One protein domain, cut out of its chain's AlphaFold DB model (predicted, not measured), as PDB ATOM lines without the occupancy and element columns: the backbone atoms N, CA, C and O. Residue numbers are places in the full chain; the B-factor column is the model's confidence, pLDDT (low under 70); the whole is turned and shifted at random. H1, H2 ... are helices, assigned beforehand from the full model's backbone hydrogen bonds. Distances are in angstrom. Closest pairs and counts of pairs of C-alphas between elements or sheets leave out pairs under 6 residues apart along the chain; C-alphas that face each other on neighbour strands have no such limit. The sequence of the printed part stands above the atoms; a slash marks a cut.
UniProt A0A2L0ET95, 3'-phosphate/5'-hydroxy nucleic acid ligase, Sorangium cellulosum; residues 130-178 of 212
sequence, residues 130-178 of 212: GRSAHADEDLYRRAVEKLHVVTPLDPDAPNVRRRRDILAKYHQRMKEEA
ATOM      1  N   GLY A 130     -23.301   4.631  44.528       83.00
ATOM      2  CA  GLY A 130     -22.787   4.916  43.186       83.00
ATOM      3  C   GLY A 130     -22.623   3.654  42.336       83.00
ATOM      4  O   GLY A 130     -23.107   3.613  41.214       83.00
ATOM      5  N   ARG A 131     -22.032   2.579  42.879       83.12
ATOM      6  CA  ARG A 131     -21.875   1.325  42.123       83.12
ATOM      7  C   ARG A 131     -23.208   0.650  41.812       83.12
ATOM      8  O   ARG A 131     -23.384   0.179  40.696       83.12
ATOM      9  N   SER A 132     -24.150   0.625  42.756       84.06
ATOM     10  CA  SER A 132     -25.482   0.059  42.506       84.06
ATOM     11  C   SER A 132     -26.288   0.871  41.486       84.06
ATOM     12  O   SER A 132     -26.982   0.284  40.666       84.06
ATOM     13  N   ALA A 133     -26.154   2.202  41.473       82.06
ATOM     14  CA  ALA A 133     -26.843   3.071  40.515       82.06
ATOM     15  C   ALA A 133     -26.414   2.822  39.055       82.06
ATOM     16  O   ALA A 133     -27.200   3.045  38.135       82.06
ATOM     17  N   HIS A 134     -25.189   2.331  38.851       84.88
ATOM     18  CA  HIS A 134     -24.628   1.991  37.541       84.88
ATOM     19  C   HIS A 134     -24.806   0.518  37.154       84.88
ATOM     20  O   HIS A 134     -24.175   0.057  36.206       84.88
ATOM     21  N   ALA A 135     -25.646  -0.234  37.871       83.25
ATOM     22  CA  ALA A 135     -25.982  -1.589  37.465       83.25
ATOM     23  C   ALA A 135     -26.639  -1.605  36.076       83.25
ATOM     24  O   ALA A 135     -27.459  -0.737  35.739       83.25
ATOM     25  N   ASP A 136     -26.277  -2.631  35.309       87.94
ATOM     26  CA  ASP A 136     -26.848  -2.933  34.003       87.94
ATOM     27  C   ASP A 136     -28.385  -3.052  34.066       87.94
ATOM     28  O   ASP A 136     -28.952  -3.507  35.068       87.94
ATOM     29  N   GLU A 137     -29.066  -2.620  33.002       86.50
ATOM     30  CA  GLU A 137     -30.531  -2.563  32.964       86.50
ATOM     31  C   GLU A 137     -31.183  -3.945  33.045       86.50
ATOM     32  O   GLU A 137     -32.228  -4.086  33.684       86.50
ATOM     33  N   ASP A 138     -30.571  -4.984  32.473       88.62
ATOM     34  CA  ASP A 138     -31.126  -6.338  32.520       88.62
ATOM     35  C   ASP A 138     -30.957  -6.957  33.907       88.62
ATOM     36  O   ASP A 138     -31.811  -7.720  34.376       88.62
ATOM     37  N   LEU A 139     -29.863  -6.633  34.605       87.56
ATOM     38  CA  LEU A 139     -29.713  -6.988  36.016       87.56
ATOM     39  C   LEU A 139     -30.770  -6.284  36.873       87.56
ATOM     40  O   LEU A 139     -31.424  -6.938  37.688       87.56
ATOM     41  N   TYR A 140     -30.959  -4.977  36.677       88.19
ATOM     42  CA  TYR A 140     -31.966  -4.215  37.410       88.19
ATOM     43  C   TYR A 140     -33.374  -4.757  37.168       88.19
ATOM     44  O   TYR A 140     -34.062  -5.083  38.135       88.19
ATOM     45  N   ARG A 141     -33.765  -4.943  35.903       86.75
ATOM     46  CA  ARG A 141     -35.083  -5.467  35.520       86.75
ATOM     47  C   ARG A 141     -35.367  -6.808  36.184       86.75
ATOM     48  O   ARG A 141     -36.362  -6.926  36.887       86.75
ATOM     49  N   ARG A 142     -34.459  -7.782  36.056       88.25
ATOM     50  CA  ARG A 142     -34.620  -9.112  36.677       88.25
ATOM     51  C   ARG A 142     -34.721  -9.053  38.201       88.25
ATOM     52  O   ARG A 142     -35.399  -9.885  38.799       88.25
ATOM     53  N   ALA A 143     -34.034  -8.100  38.831       86.69
ATOM     54  CA  ALA A 143     -34.039  -7.951  40.281       86.69
ATOM     55  C   ALA A 143     -35.349  -7.355  40.821       86.69
ATOM     56  O   ALA A 143     -35.703  -7.650  41.962       86.69
ATOM     57  N   VAL A 144     -36.059  -6.539  40.032       87.06
ATOM     58  CA  VAL A 144     -37.301  -5.871  40.466       87.06
ATOM     59  C   VAL A 144     -38.575  -6.471  39.875       87.06
ATOM     60  O   VAL A 144     -39.626  -6.318  40.480       87.06
ATOM     61  N   GLU A 145     -38.503  -7.192  38.753       86.81
ATOM     62  CA  GLU A 145     -39.664  -7.763  38.043       86.81
ATOM     63  C   GLU A 145     -40.545  -8.652  38.934       86.81
ATOM     64  O   GLU A 145     -41.764  -8.673  38.797       86.81
ATOM     65  N   LYS A 146     -39.934  -9.367  39.883       85.06
ATOM     66  CA  LYS A 146     -40.641 -10.261  40.816       85.06
ATOM     67  C   LYS A 146     -41.143  -9.557  42.078       85.06
ATOM     68  O   LYS A 146     -41.696 -10.217  42.955       85.06
ATOM     69  N   LEU A 147     -40.902  -8.254  42.212       89.62
ATOM     70  CA  LEU A 147     -41.226  -7.480  43.404       89.62
ATOM     71  C   LEU A 147     -42.456  -6.617  43.157       89.62
ATOM     72  O   LEU A 147     -42.552  -5.917  42.154       89.62
ATOM     73  N   HIS A 148     -43.361  -6.591  44.129       90.75
ATOM     74  CA  HIS A 148     -44.439  -5.611  44.141       90.75
ATOM     75  C   HIS A 148     -43.967  -4.352  44.878       90.75
ATOM     76  O   HIS A 148     -44.119  -4.235  46.099       90.75
ATOM     77  N   VAL A 149     -43.326  -3.438  44.144       89.19
ATOM     78  CA  VAL A 149     -42.857  -2.161  44.695       89.19
ATOM     79  C   VAL A 149     -43.848  -1.052  44.366       89.19
ATOM     80  O   VAL A 149     -44.140  -0.799  43.203       89.19
ATOM     81  N   VAL A 150     -44.326  -0.366  45.401       88.88
ATOM     82  CA  VAL A 150     -45.217   0.790  45.288       88.88
ATOM     83  C   VAL A 150     -44.438   2.046  45.644       88.88
ATOM     84  O   VAL A 150     -43.807   2.123  46.701       88.88
ATOM     85  N   THR A 151     -44.500   3.048  44.774       89.94
ATOM     86  CA  THR A 151     -43.839   4.340  44.965       89.94
ATOM     87  C   THR A 151     -44.859   5.482  44.933       89.94
ATOM     88  O   THR A 151     -45.863   5.365  44.237       89.94
ATOM     89  N   PRO A 152     -44.619   6.616  45.627       86.75
ATOM     90  CA  PRO A 152     -45.492   7.794  45.552       86.75
ATOM     91  C   PRO A 152     -45.614   8.388  44.144       86.75
ATOM     92  O   PRO A 152     -46.524   9.166  43.872       86.75
ATOM     93  N   LEU A 153     -44.657   8.066  43.273       88.62
ATOM     94  CA  LEU A 153     -44.614   8.485  41.883       88.62
ATOM     95  C   LEU A 153     -44.927   7.288  40.985       88.62
ATOM     96  O   LEU A 153     -44.215   6.288  41.054       88.62
ATOM     97  N   ASP A 154     -45.938   7.422  40.131       89.56
ATOM     98  CA  ASP A 154     -46.182   6.507  39.018       89.56
ATOM     99  C   ASP A 154     -45.321   6.947  37.812       89.56
ATOM    100  O   ASP A 154     -45.555   8.036  37.273       89.56
ATOM    101  N   PRO A 155     -44.301   6.165  37.404       88.00
ATOM    102  CA  PRO A 155     -43.441   6.519  36.275       88.00
ATOM    103  C   PRO A 155     -44.181   6.532  34.926       88.00
ATOM    104  O   PRO A 155     -43.746   7.240  34.011       88.00
ATOM    105  N   ASP A 156     -45.303   5.818  34.805       88.94
ATOM    106  CA  ASP A 156     -46.079   5.697  33.567       88.94
ATOM    107  C   ASP A 156     -47.167   6.775  33.432       88.94
ATOM    108  O   ASP A 156     -47.706   6.996  32.337       88.94
ATOM    109  N   ALA A 157     -47.443   7.519  34.508       92.44
ATOM    110  CA  ALA A 157     -48.427   8.592  34.510       92.44
ATOM    111  C   ALA A 157     -48.131   9.640  33.411       92.44
ATOM    112  O   ALA A 157     -46.975  10.044  33.221       92.44
ATOM    113  N   PRO A 158     -49.144  10.157  32.682       92.12
ATOM    114  CA  PRO A 158     -48.934  11.034  31.523       92.12
ATOM    115  C   PRO A 158     -48.083  12.285  31.789       92.12
ATOM    116  O   PRO A 158     -47.334  12.718  30.908       92.12
ATOM    117  N   ASN A 159     -48.189  12.851  32.993       90.44
ATOM    118  CA  ASN A 159     -47.440  14.017  33.465       90.44
ATOM    119  C   ASN A 159     -46.009  13.684  33.932       90.44
ATOM    120  O   ASN A 159     -45.178  14.589  34.013       90.44
ATOM    121  N   VAL A 160     -45.706  12.411  34.206       91.88
ATOM    122  CA  VAL A 160     -44.400  11.934  34.689       91.88
ATOM    123  C   VAL A 160     -43.583  11.321  33.559       91.88
ATOM    124  O   VAL A 160     -42.417  11.674  33.397       91.88
ATOM    125  N   ARG A 161     -44.195  10.497  32.700       92.50
ATOM    126  CA  ARG A 161     -43.496   9.774  31.622       92.50
ATOM    127  C   ARG A 161     -42.740  10.679  30.638       92.50
ATOM    128  O   ARG A 161     -41.814  10.252  29.958       92.50
ATOM    129  N   ARG A 162     -43.144  11.955  30.538       91.25
ATOM    130  CA  ARG A 162     -42.495  12.978  29.693       91.25
ATOM    131  C   ARG A 162     -41.349  13.715  30.402       91.25
ATOM    132  O   ARG A 162     -40.575  14.412  29.750       91.25
ATOM    133  N   ARG A 163     -41.221  13.572  31.723       94.31
ATOM    134  CA  ARG A 163     -40.239  14.253  32.578       94.31
ATOM    135  C   ARG A 163     -38.997  13.390  32.774       94.31
ATOM    136  O   ARG A 163     -38.825  12.733  33.799       94.31
ATOM    137  N   ARG A 164     -38.109  13.409  31.774       91.69
ATOM    138  CA  ARG A 164     -36.861  12.621  31.779       91.69
ATOM    139  C   ARG A 164     -35.991  12.872  33.015       91.69
ATOM    140  O   ARG A 164     -35.382  11.939  33.522       91.69
ATOM    141  N   ASP A 165     -35.961  14.105  33.515       93.25
ATOM    142  CA  ASP A 165     -35.240  14.507  34.727       93.25
ATOM    143  C   ASP A 165     -35.763  13.806  35.991       93.25
ATOM    144  O   ASP A 165     -34.985  13.392  36.854       93.25
ATOM    145  N   ILE A 166     -37.084  13.643  36.082       90.69
ATOM    146  CA  ILE A 166     -37.748  12.963  37.194       90.69
ATOM    147  C   ILE A 166     -37.535  11.454  37.080       90.69
ATOM    148  O   ILE A 166     -37.122  10.826  38.054       90.69
ATOM    149  N   LEU A 167     -37.755  10.885  35.891       90.50
ATOM    150  CA  LEU A 167     -37.566   9.454  35.643       90.50
ATOM    151  C   LEU A 167     -36.125   9.013  35.912       90.50
ATOM    152  O   LEU A 167     -35.910   7.994  36.564       90.50
ATOM    153  N   ALA A 168     -35.130   9.798  35.493       89.06
ATOM    154  CA  ALA A 168     -33.727   9.491  35.762       89.06
ATOM    155  C   ALA A 168     -33.448   9.387  37.271       89.06
ATOM    156  O   ALA A 168     -32.858   8.407  37.727       89.06
ATOM    157  N   LYS A 169     -33.939  10.348  38.066       89.69
ATOM    158  CA  LYS A 169     -33.808  10.317  39.533       89.69
ATOM    159  C   LYS A 169     -34.583   9.161  40.164       89.69
ATOM    160  O   LYS A 169     -34.100   8.571  41.127       89.69
ATOM    161  N   TYR A 170     -35.766   8.846  39.639       89.62
ATOM    162  CA  TYR A 170     -36.576   7.716  40.083       89.62
ATOM    163  C   TYR A 170     -35.832   6.389  39.889       89.62
ATOM    164  O   TYR A 170     -35.583   5.674  40.859       89.62
ATOM    165  N   HIS A 171     -35.389   6.104  38.661       87.94
ATOM    166  CA  HIS A 171     -34.651   4.881  38.346       87.94
ATOM    167  C   HIS A 171     -33.332   4.797  39.112       87.94
ATOM    168  O   HIS A 171     -32.995   3.729  39.618       87.94
ATOM    169  N   GLN A 172     -32.616   5.915  39.269       88.44
ATOM    170  CA  GLN A 172     -31.397   5.954  40.072       88.44
ATOM    171  C   GLN A 172     -31.657   5.512  41.520       88.44
ATOM    172  O   GLN A 172     -30.980   4.607  42.006       88.44
ATOM    173  N   ARG A 173     -32.661   6.086  42.201       88.06
ATOM    174  CA  ARG A 173     -33.003   5.690  43.582       88.06
ATOM    175  C   ARG A 173     -33.421   4.229  43.678       88.06
ATOM    176  O   ARG A 173     -33.033   3.540  44.617       88.06
ATOM    177  N   MET A 174     -34.196   3.753  42.706       89.12
ATOM    178  CA  MET A 174     -34.621   2.358  42.667       89.12
ATOM    179  C   MET A 174     -33.435   1.402  42.521       89.12
ATOM    180  O   MET A 174     -33.362   0.404  43.236       89.12
ATOM    181  N   LYS A 175     -32.460   1.734  41.667       89.75
ATOM    182  CA  LYS A 175     -31.217   0.965  41.522       89.75
ATOM    183  C   LYS A 175     -30.351   0.997  42.782       89.75
ATOM    184  O   LYS A 175     -29.778  -0.021  43.161       89.75
ATOM    185  N   GLU A 176     -30.283   2.133  43.476       89.31
ATOM    186  CA  GLU A 176     -29.522   2.260  44.728       89.31
ATOM    187  C   GLU A 176     -30.015   1.332  45.845       89.31
ATOM    188  O   GLU A 176     -29.228   0.956  46.720       89.31
ATOM    189  N   GLU A 177     -31.292   0.958  45.820       85.94
ATOM    190  CA  GLU A 177     -31.949   0.156  46.855       85.94
ATOM    191  C   GLU A 177     -32.324  -1.261  46.386       85.94
ATOM    192  O   GLU A 177     -32.846  -2.055  47.172       85.94
ATOM    193  N   ALA A 178     -32.050  -1.595  45.123       88.31
ATOM    194  CA  ALA A 178     -32.394  -2.882  44.533       88.31
ATOM    195  C   ALA A 178     -31.717  -4.062  45.264       88.31
ATOM    196  O   ALA A 178     -30.641  -3.894  45.850       88.31
TER     197      ALA A 178
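AT A GLANCE: This is residues 130 to 178 of the 212 residues of the protein "3'-phosphate/5'-hydroxy nucleic acid ligase" of Sorangium cellulosum (UniProt A0A2L0ET95). One longer helix, H3, has two short helices, H1 and H2, near its last turns, while a wide loop, residues 145 to 163, swings out from H2 and comes back to H3's far end. Residues 157 to 162 of that loop stick out. The printed part has 49 residues, with three named helices in the order H1, H2, H3 and no named strand: all helix, compact, radius of gyration of the C-alphas 11.1 A, spans 28 by 23 by 17 A.

IN THESE COORDINATES: Find C-alpha 164 at (-36.861, 12.621, 31.779); from there H3, residues 164 to 177, runs 20.2 A to C-alpha 177 at (-31.949, 0.156, 46.855). H1 is residues 130 to 133, and H2 is residues 137 to 144.

HOW THE PARTS SIT: Look at Lys 175: H3 touches H1 with residues 172 to 177 alone, the closest C-alphas, of Ala 133 and Lys 175, being 5.0 A apart. H2 and H3 are close but not clearly touching, the closest C-alphas, of Tyr 140 and Lys 175, being 6.7 A apart; they run the same way at a steep tilt of 61 degrees. H1 and H2 are apart. In H2 and H3 every O i to N i+4 pair is within hydrogen-bond range; H1 is too short for such a pair.

THE WHOLE: The C-alphas farthest apart, of Arg 131 and Pro 158, are 30.6 A apart. The H1 to H2 link is tight, the H2 to H3 link long. The printed part has no cut, and no printed residue is under 70 in pLDDT.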